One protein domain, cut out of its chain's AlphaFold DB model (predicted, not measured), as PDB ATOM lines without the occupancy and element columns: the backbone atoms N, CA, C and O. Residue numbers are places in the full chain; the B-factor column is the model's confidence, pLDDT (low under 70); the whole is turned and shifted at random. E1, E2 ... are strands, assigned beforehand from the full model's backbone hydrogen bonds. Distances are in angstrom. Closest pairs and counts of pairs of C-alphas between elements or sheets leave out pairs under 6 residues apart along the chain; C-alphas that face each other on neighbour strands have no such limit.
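What this domain is: This is residues 3 to 162 of the 216 residues of an uncharacterized protein of Ciona savignyi (UniProt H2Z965). Three small antiparallel sheets stand in a row like three blades of an open, partial propeller: E4 to E7 make the middle blade, E1 to E3 cover part of one of its faces and E8 to E11 its other face. The first strands E1, E4 and E8 lie close together along one side, the blades fan apart toward E3, E7 and E11, and residues 146 to 152 stick out as a loop. The printed part has 160 residues, with no named helix and 11 named strands, E1 to E11 in order along the chain; the sheets run E1 E2 E3, E4 E5 E6 E7 and E8 E9 E10 E11. The class is all strand, though the strands hold 66 of the 160 residues, under half. The whole is compact, with a radius of gyration of the C-alphas of 14.8 A and spans of 41 by 31 by 28 A.

Where its parts are: E1, residues 9 to 14, begins with C-alpha 9 at (13.341, -12.902, 22.376) and is 15.5 A long from first to last C-alpha. E2 holds residues 19 to 24, 16.3 A, and E3 residues 29 to 35, 17.5 A. After residues 36 to 55 comes E4, residues 56 to 62, 17.1 A, with C-alpha 56 at (22.648, -20.813, 8.921). E5 is residues 67 to 72, 15.4 A; E6 is residues 77 to 82, 16.3 A; E7 is residues 88 to 93, 14.1 A. After residues 94 to 111 comes E8, residues 112 to 118, 17.5 A. E9 is residues 123 to 128, 15.1 A, and E10 is residues 133 to 138, 16.4 A. E11, residues 159 to 161, is 6.7 A long and ends with C-alpha 161 at (23.973, -41.885, 13.151).

How they stand to each other: Each sheet is a meander, each strand the antiparallel neighbour of the one before, and the three form a stack of sheets, face to face in turn. In the first, the hairpin E1 and E2 has N 12 and O 21 within hydrogen-bond range at 2.9 A, and the hairpin E2 and E3 has N 22 and O 31 at 2.8 A. Residues 3 to 4 form a short antiparallel pairing with residues 9 to 10 of E1. The sheet E4 E5 E6 E7 faces this one, their best planes 14 degrees apart and their strands at 36 degrees; the closest C-alphas of E1 and E4, those of Ser 13 and Pro 56, are 5.6 A apart. Within it, N 60 and O 69 are 3.0 A apart, N 70 and O 79 2.9 A, and N 80 and O 89 2.9 A. The sheet E8 E9 E10 E11 faces E4 E5 E6 E7, their best planes 17 degrees apart and their strands at 24 degrees. The closest C-alphas of E4 and E8, those of Gly 58 and Gly 114, are 4.7 A apart. In this last sheet N 116 and O 125 are 3.0 A apart, N 126 and O 135 2.8 A, and N 136 and O 160 2.9 A. E1 and E8 are apart.

The domain as a whole: The C-alphas of Lys 28 and Gln 147, the two farthest apart, are 44.5 A from each other. The printed part has no cut. The links E3 to E4, E7 to E8 and E10 to E11 are long, with 20, 18 and 20 residues; residues 146 to 152 of the last stand free. The mean pLDDT of the printed part is 81.5, and it is under 70 at residues 36 to 51, 142 to 157, 159 and 161 to 162.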
ATOM      1  N   TYR A   3      12.653 -19.544  19.906       97.06
ATOM      2  CA  TYR A   3      11.989 -18.568  20.772       97.06
ATOM      3  C   TYR A   3      12.364 -18.768  22.243       97.06
ATOM      4  O   TYR A   3      12.224 -19.870  22.768       97.06
ATOM      5  N   ASP A   4      12.789 -17.698  22.917       96.50
ATOM      6  CA  ASP A   4      12.954 -17.670  24.370       96.50
ATOM      7  C   ASP A   4      11.736 -17.021  25.034       96.50
ATOM      8  O   ASP A   4      11.621 -15.795  25.119       96.50
ATOM      9  N   ALA A   5      10.840 -17.856  25.560       94.38
ATOM     10  CA  ALA A   5       9.632 -17.408  26.249       94.38
ATOM     11  C   ALA A   5       9.903 -16.677  27.577       94.38
ATOM     12  O   ALA A   5       9.021 -15.992  28.084       94.38
ATOM     13  N   ARG A   6      11.101 -16.808  28.164       94.31
ATOM     14  CA  ARG A   6      11.440 -16.128  29.429       94.31
ATOM     15  C   ARG A   6      11.753 -14.653  29.200       94.31
ATOM     16  O   ARG A   6      11.506 -13.817  30.066       94.31
ATOM     17  N   THR A   7      12.338 -14.348  28.044       94.00
ATOM     18  CA  THR A   7      12.844 -13.014  27.704       94.00
ATOM     19  C   THR A   7      12.046 -12.328  26.591       94.00
ATOM     20  O   THR A   7      12.269 -11.144  26.349       94.00
ATOM     21  N   ASP A   8      11.085 -13.024  25.971       96.38
ATOM     22  CA  ASP A   8      10.362 -12.614  24.756       96.38
ATOM     23  C   ASP A   8      11.326 -12.209  23.631       96.38
ATOM     24  O   ASP A   8      11.199 -11.163  22.984       96.38
ATOM     25  N   VAL A   9      12.335 -13.056  23.424       97.25
ATOM     26  CA  VAL A   9      13.341 -12.902  22.376       97.25
ATOM     27  C   VAL A   9      13.154 -13.985  21.324       97.25
ATOM     28  O   VAL A   9      13.053 -15.168  21.639       97.25
ATOM     29  N   LEU A  10      13.165 -13.582  20.056       97.69
ATOM     30  CA  LEU A  10      13.164 -14.490  18.917       97.69
ATOM     31  C   LEU A  10      14.529 -14.485  18.225       97.69
ATOM     32  O   LEU A  10      15.045 -13.436  17.843       97.69
ATOM     33  N   TYR A  11      15.091 -15.668  18.023       97.50
ATOM     34  CA  TYR A  11      16.301 -15.888  17.245       97.50
ATOM     35  C   TYR A  11      15.940 -16.374  15.842       97.50
ATOM     36  O   TYR A  11      15.148 -17.308  15.671       97.50
ATOM     37  N   VAL A  12      16.522 -15.745  14.825       97.12
ATOM     38  CA  VAL A  12      16.202 -16.000  13.415       97.12
ATOM     39  C   VAL A  12      17.480 -16.265  12.637       97.12
ATOM     40  O   VAL A  12      18.425 -15.482  12.701       97.12
ATOM     41  N   SER A  13      17.492 -17.369  11.897       95.19
ATOM     42  CA  SER A  13      18.506 -17.671  10.897       95.19
ATOM     43  C   SER A  13      18.198 -16.845   9.657       95.19
ATOM     44  O   SER A  13      17.143 -16.973   9.040       95.19
ATOM     45  N   ASP A  14      19.115 -15.953   9.319       93.81
ATOM     46  CA  ASP A  14      19.024 -15.077   8.164       93.81
ATOM     47  C   ASP A  14      19.895 -15.675   7.054       93.81
ATOM     48  O   ASP A  14      21.035 -15.266   6.830       93.81
ATOM     49  N   HIS A  15      19.362 -16.742   6.451       92.06
ATOM     50  CA  HIS A  15      20.076 -17.713   5.616       92.06
ATOM     51  C   HIS A  15      20.983 -17.058   4.562       92.06
ATOM     52  O   HIS A  15      22.195 -17.263   4.577       92.06
ATOM     53  N   TYR A  16      20.420 -16.214   3.693       89.56
ATOM     54  CA  TYR A  16      21.168 -15.555   2.613       89.56
ATOM     55  C   TYR A  16      22.027 -14.373   3.072       89.56
ATOM     56  O   TYR A  16      22.854 -13.887   2.309       89.56
ATOM     57  N   ASN A  17      21.862 -13.923   4.315       86.94
ATOM     58  CA  ASN A  17      22.716 -12.899   4.912       86.94
ATOM     59  C   ASN A  17      23.805 -13.500   5.808       86.94
ATOM     60  O   ASN A  17      24.490 -12.751   6.507       86.94
ATOM     61  N   HIS A  18      23.957 -14.833   5.808       89.75
ATOM     62  CA  HIS A  18      25.010 -15.538   6.539       89.75
ATOM     63  C   HIS A  18      25.065 -15.125   8.020       89.75
ATOM     64  O   HIS A  18      26.140 -14.887   8.577       89.75
ATOM     65  N   ALA A  19      23.895 -14.954   8.643       90.69
ATOM     66  CA  ALA A  19      23.790 -14.347   9.963       90.69
ATOM     67  C   ALA A  19      22.700 -14.978  10.828       90.69
ATOM     68  O   ALA A  19      21.703 -15.509  10.339       90.69
ATOM     69  N   VAL A  20      22.858 -14.830  12.140       93.38
ATOM     70  CA  VAL A  20      21.799 -15.063  13.122       93.38
ATOM     71  C   VAL A  20      21.405 -13.730  13.742       93.38
ATOM     72  O   VAL A  20      22.242 -12.958  14.228       93.38
ATOM     73  N   ARG A  21      20.103 -13.455  13.723       93.94
ATOM     74  CA  ARG A  21      19.493 -12.251  14.281       93.94
ATOM     75  C   ARG A  21      18.839 -12.567  15.617       93.94
ATOM     76  O   ARG A  21      18.259 -13.634  15.797       93.94
ATOM     77  N   LYS A  22      18.886 -11.597  16.520       94.75
ATOM     78  CA  LYS A  22      18.130 -11.554  17.768       94.75
ATOM     79  C   LYS A  22      17.096 -10.444  17.656       94.75
ATOM     80  O   LYS A  22      17.451  -9.298  17.394       94.75
ATOM     81  N   MET A  23      15.837 -10.779  17.876       97.31
ATOM     82  CA  MET A  23      14.722  -9.846  17.898       97.31
ATOM     83  C   MET A  23      14.175  -9.763  19.321       97.31
ATOM     84  O   MET A  23      13.681 -10.753  19.854       97.31
ATOM     85  N   ASP A  24      14.284  -8.592  19.943       96.81
ATOM     86  CA  ASP A  24      13.655  -8.301  21.234       96.81
ATOM     87  C   ASP A  24      12.223  -7.830  20.959       96.81
ATOM     88  O   ASP A  24      12.014  -6.736  20.424       96.81
ATOM     89  N   LEU A  25      11.231  -8.668  21.273       96.38
ATOM     90  CA  LEU A  25       9.833  -8.395  20.926       96.38
ATOM     91  C   LEU A  25       9.228  -7.284  21.794       96.38
ATOM     92  O   LEU A  25       8.332  -6.571  21.339       96.38
ATOM     93  N   LYS A  26       9.746  -7.084  23.014       96.19
ATOM     94  CA  LYS A  26       9.304  -6.002  23.909       96.19
ATOM     95  C   LYS A  26       9.811  -4.653  23.422       96.19
ATOM     96  O   LYS A  26       9.046  -3.694  23.339       96.19
ATOM     97  N   LYS A  27      11.100  -4.578  23.088       95.94
ATOM     98  CA  LYS A  27      11.755  -3.346  22.623       95.94
ATOM     99  C   LYS A  27      11.549  -3.088  21.136       95.94
ATOM    100  O   LYS A  27      11.825  -1.982  20.683       95.94
ATOM    101  N   LYS A  28      11.058  -4.084  20.391       96.25
ATOM    102  CA  LYS A  28      10.867  -4.046  18.934       96.25
ATOM    103  C   LYS A  28      12.169  -3.728  18.194       96.25
ATOM    104  O   LYS A  28      12.177  -2.961  17.233       96.25
ATOM    105  N   THR A  29      13.278  -4.303  18.652       94.88
ATOM    106  CA  THR A  29      14.601  -4.114  18.047       94.88
ATOM    107  C   THR A  29      15.134  -5.418  17.473       94.88
ATOM    108  O   THR A  29      14.824  -6.503  17.965       94.88
ATOM    109  N   VAL A  30      15.955  -5.304  16.428       93.75
ATOM    110  CA  VAL A  30      16.667  -6.426  15.810       93.75
ATOM    111  C   VAL A  30      18.159  -6.134  15.860       93.75
ATOM    112  O   VAL A  30      18.594  -5.050  15.479       93.75
ATOM    113  N   THR A  31      18.943  -7.102  16.318       90.88
ATOM    114  CA  THR A  31      20.405  -7.035  16.322       90.88
ATOM    115  C   THR A  31      21.003  -8.300  15.718       90.88
ATOM    116  O   THR A  31      20.397  -9.370  15.733       90.88
ATOM    117  N   THR A  32      22.205  -8.190  15.163       89.38
ATOM    118  CA  THR A  32      22.994  -9.355  14.738       89.38
ATOM    119  C   THR A  32      23.735  -9.914  15.941       89.38
ATOM    120  O   THR A  32      24.375  -9.146  16.658       89.38
ATOM    121  N   ILE A  33      23.665 -11.227  16.158       88.75
ATOM    122  CA  ILE A  33      24.408 -11.894  17.242       88.75
ATOM    123  C   ILE A  33      25.517 -12.812  16.735       88.75
ATOM    124  O   ILE A  33      26.458 -13.071  17.470       88.75
ATOM    125  N   ALA A  34      25.433 -13.269  15.486       86.50
ATOM    126  CA  ALA A  34      26.492 -14.012  14.817       86.50
ATOM    127  C   ALA A  34      26.429 -13.756  13.306       86.50
ATOM    128  O   ALA A  34      25.344 -13.535  12.760       86.50
ATOM    129  N   GLY A  35      27.585 -13.785  12.641       80.00
ATOM    130  CA  GLY A  35      27.700 -13.523  11.204       80.00
ATOM    131  C   GLY A  35      27.448 -12.060  10.809       80.00
ATOM    132  O   GLY A  35      27.612 -11.151  11.625       80.00
ATOM    133  N   GLY A  36      27.045 -11.830   9.553       63.03
ATOM    134  CA  GLY A  36      26.710 -10.492   9.032       63.03
ATOM    135  C   GLY A  36      27.759  -9.825   8.124       63.03
ATOM    136  O   GLY A  36      27.788  -8.594   8.035       63.03
ATOM    137  N   GLY A  37      28.609 -10.616   7.459       58.44
ATOM    138  CA  GLY A  37      29.505 -10.204   6.362       58.44
ATOM    139  C   GLY A  37      29.185 -10.937   5.049       58.44
ATOM    140  O   GLY A  37      28.221 -11.700   4.999       58.44
ATOM    141  N   LEU A  38      29.972 -10.709   3.988       50.34
ATOM    142  CA  LEU A  38      29.870 -11.501   2.748       50.34
ATOM    143  C   LEU A  38      30.138 -12.995   3.045       50.34
ATOM    144  O   LEU A  38      30.807 -13.334   4.023       50.34
ATOM    145  N   ALA A  39      29.644 -13.909   2.205       50.06
ATOM    146  CA  ALA A  39      30.011 -15.324   2.304       50.06
ATOM    147  C   ALA A  39      31.548 -15.470   2.287       50.06
ATOM    148  O   ALA A  39      32.197 -15.010   1.349       50.06
ATOM    149  N   GLY A  40      32.139 -16.089   3.314       50.84
ATOM    150  CA  GLY A  40      33.599 -16.247   3.411       50.84
ATOM    151  C   GLY A  40      34.369 -15.019   3.922       50.84
ATOM    152  O   GLY A  40      35.597 -15.020   3.879       50.84
ATOM    153  N   ASP A  41      33.680 -13.998   4.436       44.12
ATOM    154  CA  ASP A  41      34.291 -12.799   5.018       44.12
ATOM    155  C   ASP A  41      34.873 -13.120   6.409       44.12
ATOM    156  O   ASP A  41      34.210 -13.043   7.447       44.12
ATOM    157  N   VAL A  42      36.127 -13.574   6.409       46.06
ATOM    158  CA  VAL A  42      36.905 -14.002   7.586       46.06
ATOM    159  C   VAL A  42      37.184 -12.877   8.595       46.06
ATOM    160  O   VAL A  42      37.553 -13.167   9.732       46.06
ATOM    161  N   ASP A  43      36.955 -11.615   8.218       38.69
ATOM    162  CA  ASP A  43      37.359 -10.429   8.988       38.69
ATOM    163  C   ASP A  43      36.245  -9.821   9.862       38.69
ATOM    164  O   ASP A  43      36.471  -8.867  10.607       38.69
ATOM    165  N   LYS A  44      35.037 -10.398   9.846       42.44
ATOM    166  CA  LYS A  44      33.952 -10.058  10.791       42.44
ATOM    167  C   LYS A  44      33.649 -11.214  11.738       42.44
ATOM    168  O   LYS A  44      32.495 -11.566  11.991       42.44
ATOM    169  N   THR A  45      34.715 -11.796  12.278       41.28
ATOM    170  CA  THR A  45      34.685 -12.703  13.428       41.28
ATOM    171  C   THR A  45      34.206 -11.938  14.658       41.28
ATOM    172  O   THR A  45      34.995 -11.500  15.487       41.28
ATOM    173  N   ILE A  46      32.889 -11.771  14.814       43.94
ATOM    174  CA  ILE A  46      32.385 -11.263  16.095       43.94
ATOM    175  C   ILE A  46      32.669 -12.291  17.202       43.94
ATOM    176  O   ILE A  46      32.824 -11.876  18.339       43.94
ATOM    177  N   PHE A  47      32.903 -13.580  16.901       44.09
ATOM    178  CA  PHE A  47      33.355 -14.547  17.906       44.09
ATOM    179  C   PHE A  47      34.358 -15.556  17.341       44.09
ATOM    180  O   PHE A  47      34.169 -16.098  16.254       44.09
ATOM    181  N   GLY A  48      35.467 -15.708  18.069       37.78
ATOM    182  CA  GLY A  48      36.726 -16.281  17.611       37.78
ATOM    183  C   GLY A  48      36.700 -17.758  17.215       37.78
ATOM    184  O   GLY A  48      35.840 -18.527  17.619       37.78
ATOM    185  N   HIS A  49      37.747 -18.118  16.469       37.47
ATOM    186  CA  HIS A  49      38.174 -19.466  16.086       37.47
ATOM    187  C   HIS A  49      37.228 -20.255  15.162       37.47
ATOM    188  O   HIS A  49      36.482 -21.132  15.583       37.47
ATOM    189  N   GLY A  50      37.399 -20.035  13.853       54.19
ATOM    190  CA  GLY A  50      37.099 -21.048  12.836       54.19
ATOM    191  C   GLY A  50      35.848 -20.780  11.999       54.19
ATOM    192  O   GLY A  50      34.729 -21.059  12.422       54.19
ATOM    193  N   LEU A  51      36.099 -20.346  10.755       58.03
ATOM    194  CA  LEU A  51      35.178 -20.261   9.611       58.03
ATOM    195  C   LEU A  51      34.028 -19.253   9.767       58.03
ATOM    196  O   LEU A  51      33.216 -19.355  10.684       58.03
ATOM    197  N   ALA A  52      33.918 -18.327   8.811       76.06
ATOM    198  CA  ALA A  52      32.773 -17.427   8.697       76.06
ATOM    199  C   ALA A  52      31.465 -18.229   8.611       76.06
ATOM    200  O   ALA A  52      31.415 -19.252   7.926       76.06
ATOM    201  N   MET A  53      30.424 -17.762   9.303       83.94
ATOM    202  CA  MET A  53      29.093 -18.369   9.250       83.94
ATOM    203  C   MET A  53      28.608 -18.436   7.801       83.94
ATOM    204  O   MET A  53      28.758 -17.470   7.057       83.94
ATOM    205  N   ASN A  54      28.047 -19.571   7.386       88.81
ATOM    206  CA  ASN A  54      27.658 -19.785   5.999       88.81
ATOM    207  C   ASN A  54      26.298 -20.480   5.882       88.81
ATOM    208  O   ASN A  54      26.194 -21.672   6.162       88.81
ATOM    209  N   TYR A  55      25.268 -19.747   5.446       93.12
ATOM    210  CA  TYR A  55      23.902 -20.260   5.311       93.12
ATOM    211  C   TYR A  55      23.388 -20.945   6.597       93.12
ATOM    212  O   TYR A  55      23.126 -22.146   6.597       93.12
ATOM    213  N   PRO A  56      23.269 -20.231   7.734       94.75
ATOM    214  CA  PRO A  56      22.648 -20.813   8.921       94.75
ATOM    215  C   PRO A  56      21.180 -21.144   8.621       94.75
ATOM    216  O   PRO A  56      20.489 -20.361   7.965       94.75
ATOM    217  N   GLU A  57      20.689 -22.281   9.110       96.12
ATOM    218  CA  GLU A  57      19.347 -22.763   8.772       96.12
ATOM    219  C   GLU A  57      18.536 -23.129  10.014       96.12
ATOM    220  O   GLU A  57      17.675 -22.353  10.445       96.12
ATOM    221  N   GLY A  58      18.816 -24.278  10.626       97.38
ATOM    222  CA  GLY A  58      18.176 -24.697  11.868       97.38
ATOM    223  C   GLY A  58      18.704 -23.926  13.066       97.38
ATOM    224  O   GLY A  58      19.903 -23.674  13.172       97.38
ATOM    225  N   LEU A  59      17.803 -23.585  13.987       98.06
ATOM    226  CA  LEU A  59      18.132 -22.981  15.273       98.06
ATOM    227  C   LEU A  59      17.388 -23.720  16.374       98.06
ATOM    228  O   LEU A  59      16.183 -23.910  16.239       98.06
ATOM    229  N   GLU A  60      18.082 -24.031  17.461       98.00
ATOM    230  CA  GLU A  60      17.490 -24.623  18.658       98.00
ATOM    231  C   GLU A  60      18.069 -23.965  19.910       98.00
ATOM    232  O   GLU A  60      19.286 -23.846  20.053       98.00
ATOM    233  N   LEU A  61      17.195 -23.516  20.811       97.25
ATOM    234  CA  LEU A  61      17.589 -22.831  22.038       97.25
ATOM    235  C   LEU A  61      17.622 -23.808  23.214       97.25
ATOM    236  O   LEU A  61      16.611 -24.420  23.559       97.25
ATOM    237  N   ASP A  62      18.752 -23.833  23.909       95.56
ATOM    238  CA  ASP A  62      18.865 -24.366  25.254       95.56
ATOM    239  C   ASP A  62      18.826 -23.224  26.287       95.56
ATOM    240  O   ASP A  62      19.841 -22.573  26.548       95.56
ATOM    241  N   PRO A  63      17.656 -22.939  26.886       91.75
ATOM    242  CA  PRO A  63      17.530 -21.875  27.872       91.75
ATOM    243  C   PRO A  63      18.147 -22.228  29.232       91.75
ATOM    244  O   PRO A  63      18.326 -21.317  30.038       91.75
ATOM    245  N   GLU A  64      18.418 -23.511  29.514       90.12
ATOM    246  CA  GLU A  64      19.010 -23.960  30.784       90.12
ATOM    247  C   GLU A  64      20.487 -23.575  30.845       90.12
ATOM    248  O   GLU A  64      20.943 -23.033  31.848       90.12
ATOM    249  N   HIS A  65      21.202 -23.784  29.739       90.44
ATOM    250  CA  HIS A  65      22.622 -23.456  29.620       90.44
ATOM    251  C   HIS A  65      22.890 -22.129  28.895       90.44
ATOM    252  O   HIS A  65      24.044 -21.765  28.690       90.44
ATOM    253  N   GLU A  66      21.836 -21.413  28.490       92.44
ATOM    254  CA  GLU A  66      21.914 -20.173  27.708       92.44
ATOM    255  C   GLU A  66      22.727 -20.337  26.416       92.44
ATOM    256  O   GLU A  66      23.590 -19.529  26.074       92.44
ATOM    257  N   VAL A  67      22.420 -21.401  25.675       94.00
ATOM    258  CA  VAL A  67      23.102 -21.771  24.436       94.00
ATOM    259  C   VAL A  67      22.123 -21.790  23.270       94.00
ATOM    260  O   VAL A  67      21.013 -22.301  23.379       94.00
ATOM    261  N   LEU A  68      22.545 -21.268  22.120       96.06
ATOM    262  CA  LEU A  68      21.838 -21.412  20.852       96.06
ATOM    263  C   LEU A  68      22.624 -22.349  19.930       96.06
ATOM    264  O   LEU A  68      23.741 -22.036  19.517       96.06
ATOM    265  N   TYR A  69      22.028 -23.484  19.587       96.69
ATOM    266  CA  TYR A  69      22.560 -24.401  18.590       96.69
ATOM    267  C   TYR A  69      22.121 -23.981  17.193       96.69
ATOM    268  O   TYR A  69      20.976 -23.575  16.979       96.69
ATOM    269  N   VAL A  70      23.040 -24.088  16.238       96.44
ATOM    270  CA  VAL A  70      22.837 -23.667  14.852       96.44
ATOM    271  C   VAL A  70      23.263 -24.794  13.927       96.44
ATOM    272  O   VAL A  70      24.411 -25.228  13.974       96.44
ATOM    273  N   ALA A  71      22.361 -25.248  13.063       96.62
ATOM    274  CA  ALA A  71      22.734 -26.075  11.925       96.62
ATOM    275  C   ALA A  71      23.183 -25.162  10.784       96.62
ATOM    276  O   ALA A  71      22.422 -24.311  10.314       96.62
ATOM    277  N   GLU A  72      24.439 -25.304  10.376       93.38
ATOM    278  CA  GLU A  72      25.042 -24.465   9.354       93.38
ATOM    279  C   GLU A  72      25.136 -25.224   8.035       93.38
ATOM    280  O   GLU A  72      26.047 -26.029   7.812       93.38
ATOM    281  N   PHE A  73      24.181 -24.935   7.150       94.62
ATOM    282  CA  PHE A  73      24.028 -25.602   5.864       94.62
ATOM    283  C   PHE A  73      25.301 -25.492   5.023       94.62
ATOM    284  O   PHE A  73      25.767 -26.486   4.474       94.62
ATOM    285  N   GLY A  74      25.884 -24.296   4.919       91.12
ATOM    286  CA  GLY A  74      26.980 -24.022   3.989       91.12
ATOM    287  C   GLY A  74      28.333 -24.587   4.416       91.12
ATOM    288  O   GLY A  74      29.155 -24.895   3.558       91.12
ATOM    289  N   ASN A  75      28.563 -24.743   5.721       90.94
ATOM    290  CA  ASN A  75      29.831 -25.247   6.258       90.94
ATOM    291  C   ASN A  75      29.736 -26.671   6.811       90.94
ATOM    292  O   ASN A  75      30.675 -27.107   7.468       90.94
ATOM    293  N   ASN A  76      28.638 -27.389   6.550       94.44
ATOM    294  CA  ASN A  76      28.454 -28.793   6.934       94.44
ATOM    295  C   ASN A  76      28.741 -29.061   8.422       94.44
ATOM    296  O   ASN A  76      29.359 -30.065   8.788       94.44
ATOM    297  N   CYS A  77      28.327 -28.143   9.292       93.69
ATOM    298  CA  CYS A  77      28.637 -28.218  10.711       93.69
ATOM    299  C   CYS A  77      27.466 -27.790  11.586       93.69
ATOM    300  O   CYS A  77      26.531 -27.118  11.148       93.69
ATOM    301  N   ILE A  78      27.540 -28.198  12.846       95.06
ATOM    302  CA  ILE A  78      26.676 -27.729  13.917       95.06
ATOM    303  C   ILE A  78      27.504 -26.805  14.788       95.06
ATOM    304  O   ILE A  78      28.580 -27.175  15.265       95.06
ATOM    305  N   ARG A  79      27.003 -25.592  14.989       92.25
ATOM    306  CA  ARG A  79      27.615 -24.601  15.862       92.25
ATOM    307  C   ARG A  79      26.849 -24.454  17.153       92.25
ATOM    308  O   ARG A  79      25.649 -24.708  17.232       92.25
ATOM    309  N   MET A  80      27.579 -23.989  18.147       90.38
ATOM    310  CA  MET A  80      27.072 -23.617  19.447       90.38
ATOM    311  C   MET A  80      27.413 -22.148  19.685       90.38
ATOM    312  O   MET A  80      28.560 -21.745  19.503       90.38
ATOM    313  N   ILE A  81      26.423 -21.344  20.067       91.06
ATOM    314  CA  ILE A  81      26.600 -19.938  20.439       91.06
ATOM    315  C   ILE A  81      26.250 -19.801  21.922       91.06
ATOM    316  O   ILE A  81      25.092 -19.988  22.295       91.06
ATOM    317  N   SER A  82      27.231 -19.462  22.760       88.94
ATOM    318  CA  SER A  82      26.998 -19.063  24.153       88.94
ATOM    319  C   SER A  82      26.309 -17.703  24.153       88.94
ATOM    320  O   SER A  82      26.840 -16.737  23.610       88.94
ATOM    321  N   LEU A  83      25.118 -17.595  24.740       89.00
ATOM    322  CA  LEU A  83      24.403 -16.322  24.866       89.00
ATOM    323  C   LEU A  83      24.927 -15.481  26.041       89.00
ATOM    324  O   LEU A  83      24.715 -14.265  26.053       89.00
ATOM    325  N   LEU A  84      25.635 -16.119  26.979       87.25
ATOM    326  CA  LEU A  84      26.304 -15.497  28.121       87.25
ATOM    327  C   LEU A  84      27.586 -14.779  27.692       87.25
ATOM    328  O   LEU A  84      27.677 -13.551  27.744       87.25
ATOM    329  N   ASP A  85      28.552 -15.549  27.196       80.50
ATOM    330  CA  ASP A  85      29.883 -15.054  26.812       80.50
ATOM    331  C   ASP A  85      29.893 -14.475  25.400       80.50
ATOM    332  O   ASP A  85      30.884 -13.905  24.940       80.50
ATOM    333  N   LYS A  86      28.767 -14.649  24.703       82.44
ATOM    334  CA  LYS A  86      28.546 -14.307  23.303       82.44
ATOM    335  C   LYS A  86      29.429 -15.100  22.341       82.44
ATOM    336  O   LYS A  86      29.353 -14.853  21.156       82.44
ATOM    337  N   THR A  87      30.216 -16.070  22.795       81.88
ATOM    338  CA  THR A  87      31.156 -16.828  21.959       81.88
ATOM    339  C   THR A  87      30.464 -17.840  21.046       81.88
ATOM    340  O   THR A  87      29.381 -18.334  21.343       81.88
ATOM    341  N   MET A  88      31.111 -18.176  19.928       85.06
ATOM    342  CA  MET A  88      30.648 -19.183  18.975       85.06
ATOM    343  C   MET A  88      31.730 -20.241  18.786       85.06
ATOM    344  O   MET A  88      32.895 -19.898  18.608       85.06
ATOM    345  N   THR A  89      31.343 -21.512  18.780       85.50
ATOM    346  CA  THR A  89      32.245 -22.645  18.552       85.50
ATOM    347  C   THR A  89      31.608 -23.670  17.614       85.50
ATOM    348  O   THR A  89      30.388 -23.706  17.429       85.50
ATOM    349  N   VAL A  90      32.438 -24.493  16.969       88.25
ATOM    350  CA  VAL A  90      31.960 -25.657  16.213       88.25
ATOM    351  C   VAL A  90      31.774 -26.809  17.193       88.25
ATOM    352  O   VAL A  90      32.740 -27.257  17.803       88.25
ATOM    353  N   LEU A  91      30.533 -27.272  17.336       89.25
ATOM    354  CA  LEU A  91      30.179 -28.404  18.189       89.25
ATOM    355  C   LEU A  91      30.528 -29.729  17.507       89.25
ATOM    356  O   LEU A  91      31.084 -30.624  18.137       89.25
ATOM    357  N   ALA A  92      30.183 -29.848  16.222       90.94
ATOM    358  CA  ALA A  92      30.469 -31.022  15.411       90.94
ATOM    359  C   ALA A  92      30.500 -30.687  13.915       90.94
ATOM    360  O   ALA A  92      29.789 -29.788  13.461       90.94
ATOM    361  N   GLY A  93      31.267 -31.443  13.131       91.06
ATOM    362  CA  GLY A  93      31.381 -31.214  11.690       91.06
ATOM    363  C   GLY A  93      32.439 -30.182  11.305       91.06
ATOM    364  O   GLY A  93      33.258 -29.753  12.116       91.06
ATOM    365  N   GLY A  94      32.411 -29.746  10.050       86.38
ATOM    366  CA  GLY A  94      33.349 -28.761   9.517       86.38
ATOM    367  C   GLY A  94      33.271 -28.685   7.997       86.38
ATOM    368  O   GLY A  94      32.404 -29.298   7.391       86.38
ATOM    369  N   ILE A  95      34.215 -27.981   7.366       82.62
ATOM    370  CA  ILE A  95      34.195 -27.712   5.911       82.62
ATOM    371  C   ILE A  95      34.049 -28.956   5.025       82.62
ATOM    372  O   ILE A  95      33.505 -28.866   3.925       82.62
ATOM    373  N   ASN A  96      34.543 -30.107   5.481       87.62
ATOM    374  CA  ASN A  96      34.513 -31.340   4.710       87.62
ATOM    375  C   ASN A  96      33.137 -31.993   4.829       87.62
ATOM    376  O   ASN A  96      32.757 -32.457   5.906       87.62
ATOM    377  N   PHE A  97      32.426 -32.077   3.707       92.31
ATOM    378  CA  PHE A  97      31.180 -32.827   3.645       92.31
ATOM    379  C   PHE A  97      31.435 -34.340   3.668       92.31
ATOM    380  O   PHE A  97      32.500 -34.828   3.280       92.31
ATOM    381  N   GLY A  98      30.436 -35.093   4.110       93.88
ATOM    382  CA  GLY A  98      30.478 -36.550   4.191       93.88
ATOM    383  C   GLY A  98      29.481 -37.061   5.220       93.88
ATOM    384  O   GLY A  98      28.697 -36.288   5.756       93.88
ATOM    385  N   SER A  99      29.511 -38.358   5.519       91.12
ATOM    386  CA  SER A  99      28.553 -38.998   6.437       91.12
ATOM    387  C   SER A  99      29.226 -39.691   7.625       91.12
ATOM    388  O   SER A  99      28.685 -40.662   8.162       91.12
ATOM    389  N   ARG A 100      30.457 -39.293   7.962       89.12
ATOM    390  CA  ARG A 100      31.267 -39.931   9.002       89.12
ATOM    391  C   ARG A 100      30.732 -39.583  10.390       89.12
ATOM    392  O   ARG A 100      30.588 -38.410  10.729       89.12
ATOM    393  N   ASP A 101      30.474 -40.614  11.184       85.00
ATOM    394  CA  ASP A 101      30.278 -40.515  12.631       85.00
ATOM    395  C   ASP A 101      31.646 -40.373  13.309       85.00
ATOM    396  O   ASP A 101      32.571 -41.139  13.016       85.00
ATOM    397  N   ALA A 102      31.794 -39.361  14.162       85.81
ATOM    398  CA  ALA A 102      32.990 -39.119  14.962       85.81
ATOM    399  C   ALA A 102      32.694 -38.066  16.044       85.81
ATOM    400  O   ALA A 102      31.560 -37.618  16.206       85.81
ATOM    401  N   VAL A 103      33.724 -37.661  16.780       83.19
ATOM    402  CA  VAL A 103      33.631 -36.639  17.827       83.19
ATOM    403  C   VAL A 103      34.046 -35.279  17.272       83.19
ATOM    404  O   VAL A 103      35.057 -35.165  16.579       83.19
ATOM    405  N   GLY A 104      33.279 -34.237  17.592       85.62
ATOM    406  CA  GLY A 104      33.639 -32.860  17.279       85.62
ATOM    407  C   GLY A 104      33.839 -32.621  15.781       85.62
ATOM    408  O   GLY A 104      33.024 -33.022  14.944       85.62
ATOM    409  N   THR A 105      34.941 -31.961  15.430       86.69
ATOM    410  CA  THR A 105      35.250 -31.566  14.048       86.69
ATOM    411  C   THR A 105      35.676 -32.715  13.133       86.69
ATOM    412  O   THR A 105      35.797 -32.513  11.928       86.69
ATOM    413  N   ASP A 106      35.892 -33.918  13.676       84.06
ATOM    414  CA  ASP A 106      36.170 -35.114  12.870       84.06
ATOM    415  C   ASP A 106      34.897 -35.721  12.266       84.06
ATOM    416  O   ASP A 106      34.974 -36.554  11.352       84.06
ATOM    417  N   ALA A 107      33.726 -35.347  12.795       89.00
ATOM    418  CA  ALA A 107      32.449 -35.766  12.242       89.00
ATOM    419  C   ALA A 107      32.233 -35.089  10.889       89.00
ATOM    420  O   ALA A 107      32.769 -34.019  10.614       89.00
ATOM    421  N   GLN A 108      31.427 -35.704  10.031       92.88
ATOM    422  CA  GLN A 108      31.064 -35.118   8.747       92.88
ATOM    423  C   GLN A 108      29.548 -35.144   8.578       92.88
ATOM    424  O   GLN A 108      28.891 -36.157   8.851       92.88
ATOM    425  N   PHE A 109      29.025 -34.010   8.121       95.00
ATOM    426  CA  PHE A 109      27.645 -33.821   7.682       95.00
ATOM    427  C   PHE A 109      27.631 -33.476   6.197       95.00
ATOM    428  O   PHE A 109      28.667 -33.165   5.609       95.00
ATOM    429  N   TYR A 110      26.451 -33.488   5.591       95.56
ATOM    430  CA  TYR A 110      26.249 -32.949   4.263       95.56
ATOM    431  C   TYR A 110      24.967 -32.117   4.239       95.56
ATOM    432  O   TYR A 110      23.859 -32.650   4.160       95.56
ATOM    433  N   HIS A 111      25.152 -30.795   4.325       95.94
ATOM    434  CA  HIS A 111      24.083 -29.800   4.387       95.94
ATOM    435  C   HIS A 111      23.054 -30.077   5.503       95.94
ATOM    436  O   HIS A 111      21.909 -30.438   5.228       95.94
ATOM    437  N   PRO A 112      23.447 -29.953   6.787       96.88
ATOM    438  CA  PRO A 112      22.517 -30.124   7.895       96.88
ATOM    439  C   PRO A 112      21.505 -28.969   7.948       96.88
ATOM    440  O   PRO A 112      21.878 -27.813   7.749       96.88
ATOM    441  N   THR A 113      20.245 -29.276   8.261       96.94
ATOM    442  CA  THR A 113      19.143 -28.297   8.232       96.94
ATOM    443  C   THR A 113      18.396 -28.200   9.551       96.94
ATOM    444  O   THR A 113      18.675 -27.322  10.356       96.94
ATOM    445  N   GLY A 114      17.432 -29.084   9.800       95.94
ATOM    446  CA  GLY A 114      16.661 -29.108  11.039       95.94
ATOM    447  C   GLY A 114      17.514 -29.549  12.225       95.94
ATOM    448  O   GLY A 114      18.310 -30.478  12.103       95.94
ATOM    449  N   ILE A 115      17.310 -28.917  13.378       97.19
ATOM    450  CA  ILE A 115      17.935 -29.278  14.654       97.19
ATOM    451  C   ILE A 115      16.899 -29.165  15.774       97.19
ATOM    452  O   ILE A 115      16.074 -28.257  15.747       97.19
ATOM    453  N   THR A 116      16.914 -30.097  16.726       96.56
ATOM    454  CA  THR A 116      16.043 -30.082  17.912       96.56
ATOM    455  C   THR A 116      16.771 -30.686  19.107       96.56
ATOM    456  O   THR A 116      17.578 -31.601  18.935       96.56
ATOM    457  N   LEU A 117      16.474 -30.205  20.316       94.38
ATOM    458  CA  LEU A 117      17.113 -30.648  21.552       94.38
ATOM    459  C   LEU A 117      16.167 -31.526  22.372       94.38
ATOM    460  O   LEU A 117      15.084 -31.104  22.775       94.38
ATOM    461  N   ASP A 118      16.614 -32.735  22.685       91.56
ATOM    462  CA  ASP A 118      16.062 -33.555  23.755       91.56
ATOM    463  C   ASP A 118      16.777 -33.192  25.062       91.56
ATOM    464  O   ASP A 118      17.908 -33.612  25.326       91.56
ATOM    465  N   LYS A 119      16.114 -32.360  25.869       88.62
ATOM    466  CA  LYS A 119      16.652 -31.826  27.130       88.62
ATOM    467  C   LYS A 119      16.811 -32.882  28.219       88.62
ATOM    468  O   LYS A 119      17.636 -32.688  29.108       88.62
ATOM    469  N   GLU A 120      16.020 -33.952  28.173       86.31
ATOM    470  CA  GLU A 120      16.078 -35.034  29.157       86.31
ATOM    471  C   GLU A 120      17.290 -35.921  28.878       86.31
ATOM    472  O   GLU A 120      18.059 -36.234  29.783       86.31
ATOM    473  N   ARG A 121      17.507 -36.259  27.601       84.12
ATOM    474  CA  ARG A 121      18.653 -37.075  27.178       84.12
ATOM    475  C   ARG A 121      19.934 -36.283  26.956       84.12
ATOM    476  O   ARG A 121      20.980 -36.897  26.772       84.12
ATOM    477  N   LYS A 122      19.856 -34.949  26.942       85.88
ATOM    478  CA  LYS A 122      20.951 -34.048  26.546       85.88
ATOM    479  C   LYS A 122      21.496 -34.422  25.160       85.88
ATOM    480  O   LYS A 122      22.702 -34.545  24.964       85.88
ATOM    481  N   MET A 123      20.586 -34.613  24.200       88.25
ATOM    482  CA  MET A 123      20.907 -34.992  22.818       88.25
ATOM    483  C   MET A 123      20.302 -34.010  21.819       88.25
ATOM    484  O   MET A 123      19.119 -33.691  21.889       88.25
ATOM    485  N   LEU A 124      21.095 -33.583  20.843       92.81
ATOM    486  CA  LEU A 124      20.626 -32.868  19.664       92.81
ATOM    487  C   LEU A 124      20.347 -33.859  18.543       92.81
ATOM    488  O   LEU A 124      21.190 -34.695  18.221       92.81
ATOM    489  N   TYR A 125      19.189 -33.727  17.911       94.19
ATOM    490  CA  TYR A 125      18.858 -34.447  16.691       94.19
ATOM    491  C   TYR A 125      18.938 -33.499  15.509       94.19
ATOM    492  O   TYR A 125      18.320 -32.437  15.514       94.19
ATOM    493  N   VAL A 126      19.700 -33.899  14.496       95.88
ATOM    494  CA  VAL A 126      20.013 -33.091  13.320       95.88
ATOM    495  C   VAL A 126      19.555 -33.813  12.066       95.88
ATOM    496  O   VAL A 126      19.873 -34.986  11.865       95.88
ATOM    497  N   SER A 127      18.843 -33.100  11.200       96.06
ATOM    498  CA  SER A 127      18.524 -33.554   9.847       96.06
ATOM    499  C   SER A 127      19.727 -33.309   8.944       96.06
ATOM    500  O   SER A 127      20.029 -32.173   8.595       96.06
ATOM    501  N   ASP A 128      20.425 -34.378   8.586       94.88
ATOM    502  CA  ASP A 128      21.592 -34.374   7.709       94.88
ATOM    503  C   ASP A 128      21.115 -34.587   6.264       94.88
ATOM    504  O   ASP A 128      21.021 -35.721   5.776       94.88
ATOM    505  N   GLN A 129      20.663 -33.492   5.639       96.19
ATOM    506  CA  GLN A 129      19.722 -33.509   4.517       96.19
ATOM    507  C   GLN A 129      20.232 -34.316   3.324       96.19
ATOM    508  O   GLN A 129      19.497 -35.160   2.801       96.19
ATOM    509  N   TYR A 130      21.471 -34.077   2.889       96.50
ATOM    510  CA  TYR A 130      22.010 -34.711   1.679       96.50
ATOM    511  C   TYR A 130      22.601 -36.094   1.948       96.50
ATOM    512  O   TYR A 130      22.811 -36.865   1.016       96.50
ATOM    513  N   ASN A 131      22.792 -36.455   3.215       92.44
ATOM    514  CA  ASN A 131      23.085 -37.832   3.606       92.44
ATOM    515  C   ASN A 131      21.821 -38.668   3.849       92.44
ATOM    516  O   ASN A 131      21.939 -39.870   4.093       92.44
ATOM    517  N   HIS A 132      20.630 -38.057   3.806       92.12
ATOM    518  CA  HIS A 132      19.341 -38.701   4.074       92.12
ATOM    519  C   HIS A 132      19.289 -39.384   5.451       92.12
ATOM    520  O   HIS A 132      18.805 -40.510   5.591       92.12
ATOM    521  N   ARG A 133      19.833 -38.721   6.480       88.00
ATOM    522  CA  ARG A 133      19.931 -39.270   7.840       88.00
ATOM    523  C   ARG A 133      19.435 -38.289   8.886       88.00
ATOM    524  O   ARG A 133      19.533 -37.077   8.724       88.00
ATOM    525  N   VAL A 134      18.991 -38.843  10.008       90.81
ATOM    526  CA  VAL A 134      18.934 -38.119  11.278       90.81
ATOM    527  C   VAL A 134      20.156 -38.529  12.092       90.81
ATOM    528  O   VAL A 134      20.450 -39.720  12.237       90.81
ATOM    529  N   ARG A 135      20.900 -37.542  12.580       89.00
ATOM    530  CA  ARG A 135      22.125 -37.724  13.364       89.00
ATOM    531  C   ARG A 135      21.860 -37.268  14.788       89.00
ATOM    532  O   ARG A 135      21.174 -36.269  14.988       89.00
ATOM    533  N   ALA A 136      22.377 -38.009  15.757       88.25
ATOM    534  CA  ALA A 136      22.307 -37.650  17.160       88.25
ATOM    535  C   ALA A 136      23.671 -37.110  17.599       88.25
ATOM    536  O   ALA A 136      24.704 -37.660  17.223       88.25
ATOM    537  N   ILE A 137      23.666 -36.021  18.358       88.56
ATOM    538  CA  ILE A 137      24.869 -35.354  18.853       88.56
ATOM    539  C   ILE A 137      24.706 -35.139  20.349       88.56
ATOM    540  O   ILE A 137      23.654 -34.666  20.779       88.56
ATOM    541  N   THR A 138      25.721 -35.457  21.146       87.19
ATOM    542  CA  THR A 138      25.699 -35.096  22.569       87.19
ATOM    543  C   THR A 138      25.635 -33.575  22.727       87.19
ATOM    544  O   THR A 138      26.406 -32.839  22.109       87.19
ATOM    545  N   ALA A 139      24.685 -33.102  23.532       85.44
ATOM    546  CA  ALA A 139      24.503 -31.692  23.851       85.44
ATOM    547  C   ALA A 139      25.254 -31.321  25.137       85.44
ATOM    548  O   ALA A 139      25.686 -32.191  25.900       85.44
ATOM    549  N   LEU A 140      25.358 -30.017  25.403       80.88
ATOM    550  CA  LEU A 140      26.000 -29.513  26.612       80.88
ATOM    551  C   LEU A 140      25.296 -30.063  27.866       80.88
ATOM    552  O   LEU A 140      24.071 -30.186  27.912       80.88
ATOM    553  N   GLY A 141      26.086 -30.434  28.876       70.62
ATOM    554  CA  GLY A 141      25.577 -31.046  30.107       70.62
ATOM    555  C   GLY A 141      25.349 -32.562  30.022       70.62
ATOM    556  O   GLY A 141      24.873 -33.153  30.991       70.62
ATOM    557  N   SER A 142      25.698 -33.222  28.909       66.06
ATOM    558  CA  SER A 142      25.713 -34.689  28.842       66.06
ATOM    559  C   SER A 142      26.814 -35.274  29.742       66.06
ATOM    560  O   SER A 142      27.961 -34.835  29.696       66.06
ATOM    561  N   THR A 143      26.503 -36.307  30.528       60.19
ATOM    562  CA  THR A 143      27.466 -36.952  31.444       60.19
ATOM    563  C   THR A 143      28.508 -37.833  30.745       60.19
ATOM    564  O   THR A 143      29.426 -38.318  31.402       60.19
ATOM    565  N   GLU A 144      28.388 -38.058  29.432       54.91
ATOM    566  CA  GLU A 144      29.344 -38.865  28.655       54.91
ATOM    567  C   GLU A 144      30.715 -38.179  28.463       54.91
ATOM    568  O   GLU A 144      31.651 -38.815  27.987       54.91
ATOM    569  N   GLU A 145      30.876 -36.920  28.896       51.00
ATOM    570  CA  GLU A 145      32.099 -36.121  28.700       51.00
ATOM    571  C   GLU A 145      32.977 -35.939  29.960       51.00
ATOM    572  O   GLU A 145      34.042 -35.324  29.912       51.00
ATOM    573  N   ALA A 146      32.606 -36.506  31.110       39.66
ATOM    574  CA  ALA A 146      33.295 -36.237  32.379       39.66
ATOM    575  C   ALA A 146      34.580 -37.068  32.623       39.66
ATOM    576  O   ALA A 146      34.780 -37.566  33.730       39.66
ATOM    577  N   GLN A 147      35.471 -37.226  31.631       42.41
ATOM    578  CA  GLN A 147      36.817 -37.784  31.879       42.41
ATOM    579  C   GLN A 147      37.941 -36.746  31.961       42.41
ATOM    580  O   GLN A 147      38.966 -37.052  32.557       42.41
ATOM    581  N   ASN A 148      37.752 -35.510  31.488       38.12
ATOM    582  CA  ASN A 148      38.763 -34.452  31.610       38.12
ATOM    583  C   ASN A 148      38.109 -33.143  32.069       38.12
ATOM    584  O   ASN A 148      37.686 -32.328  31.259       38.12
ATOM    585  N   GLY A 149      37.993 -32.974  33.390       36.19
ATOM    586  CA  GLY A 149      37.281 -31.881  34.060       36.19
ATOM    587  C   GLY A 149      37.862 -30.475  33.866       36.19
ATOM    588  O   GLY A 149      38.323 -29.864  34.826       36.19
ATOM    589  N   ALA A 150      37.774 -29.927  32.657       33.03
ATOM    590  CA  ALA A 150      37.965 -28.508  32.394       33.03
ATOM    591  C   ALA A 150      36.670 -27.930  31.810       33.03
ATOM    592  O   ALA A 150      36.330 -28.177  30.659       33.03
ATOM    593  N   MET A 151      35.954 -27.138  32.615       34.50
ATOM    594  CA  MET A 151      34.892 -26.242  32.150       34.50
ATOM    595  C   MET A 151      35.525 -25.130  31.299       34.50
ATOM    596  O   MET A 151      35.784 -24.025  31.764       34.50
ATOM    597  N   ILE A 152      35.829 -25.454  30.049       33.38
ATOM    598  CA  ILE A 152      36.023 -24.516  28.946       33.38
ATOM    599  C   ILE A 152      34.942 -24.900  27.934       33.38
ATOM    600  O   ILE A 152      34.608 -26.075  27.827       33.38
ATOM    601  N   ILE A 153      34.364 -23.928  27.228       41.03
ATOM    602  CA  ILE A 153      33.293 -24.086  26.222       41.03
ATOM    603  C   ILE A 153      33.828 -24.838  24.981       41.03
ATOM    604  O   ILE A 153      33.862 -24.329  23.865       41.03
ATOM    605  N   GLN A 154      34.325 -26.047  25.187       42.00
ATOM    606  CA  GLN A 154      34.797 -26.996  24.195       42.00
ATOM    607  C   GLN A 154      34.103 -28.324  24.502       42.00
ATOM    608  O   GLN A 154      34.732 -29.293  24.907       42.00
ATOM    609  N   HIS A 155      32.776 -28.320  24.365       48.06
ATOM    610  CA  HIS A 155      31.998 -29.552  24.257       48.06
ATOM    611  C   HIS A 155      32.235 -30.088  22.847       48.06
ATOM    612  O   HIS A 155      31.936 -29.391  21.872       48.06
ATOM    613  N   PHE A 156      32.794 -31.285  22.717       53.69
ATOM    614  CA  PHE A 156      32.996 -31.925  21.422       53.69
ATOM    615  C   PHE A 156      31.866 -32.929  21.222       53.69
ATOM    616  O   PHE A 156      31.877 -34.035  21.757       53.69
ATOM    617  N   GLY A 157      30.851 -32.527  20.453       58.38
ATOM    618  CA  GLY A 157      29.659 -33.340  20.250       58.38
ATOM    619  C   GLY A 157      30.028 -34.678  19.614       58.38
ATOM    620  O   GLY A 157      30.565 -34.712  18.504       58.38
ATOM    621  N   LYS A 158      29.750 -35.787  20.299       71.06
ATOM    622  CA  LYS A 158      29.864 -37.121  19.707       71.06
ATOM    623  C   LYS A 158      28.699 -37.300  18.746       71.06
ATOM    624  O   LYS A 158      27.553 -37.247  19.178       71.06
ATOM    625  N   VAL A 159      28.999 -37.476  17.462       66.31
ATOM    626  CA  VAL A 159      27.996 -37.677  16.418       66.31
ATOM    627  C   VAL A 159      27.848 -39.160  16.144       66.31
ATOM    628  O   VAL A 159      28.771 -39.782  15.621       66.31
ATOM    629  N   ASP A 160      26.662 -39.685  16.422       70.38
ATOM    630  CA  ASP A 160      26.272 -41.048  16.090       70.38
ATOM    631  C   ASP A 160      25.066 -40.996  15.133       70.38
ATOM    632  O   ASP A 160      24.065 -40.311  15.376       70.38
ATOM    633  N   ALA A 161      25.136 -41.699  14.000       56.66
ATOM    634  CA  ALA A 161      23.973 -41.885  13.151       56.66
ATOM    635  C   ALA A 161      22.949 -42.734  13.904       56.66
ATOM    636  O   ALA A 161      23.298 -43.731  14.533       56.66
ATOM    637  N   TYR A 162      21.669 -42.380  13.795       48.72
ATOM    638  CA  TYR A 162      20.589 -43.170  14.378       48.72
ATOM    639  C   TYR A 162      20.386 -44.469  13.562       48.72
ATOM    640  O   TYR A 162      19.418 -44.621  12.823       48.72
TER     641      TYR A 162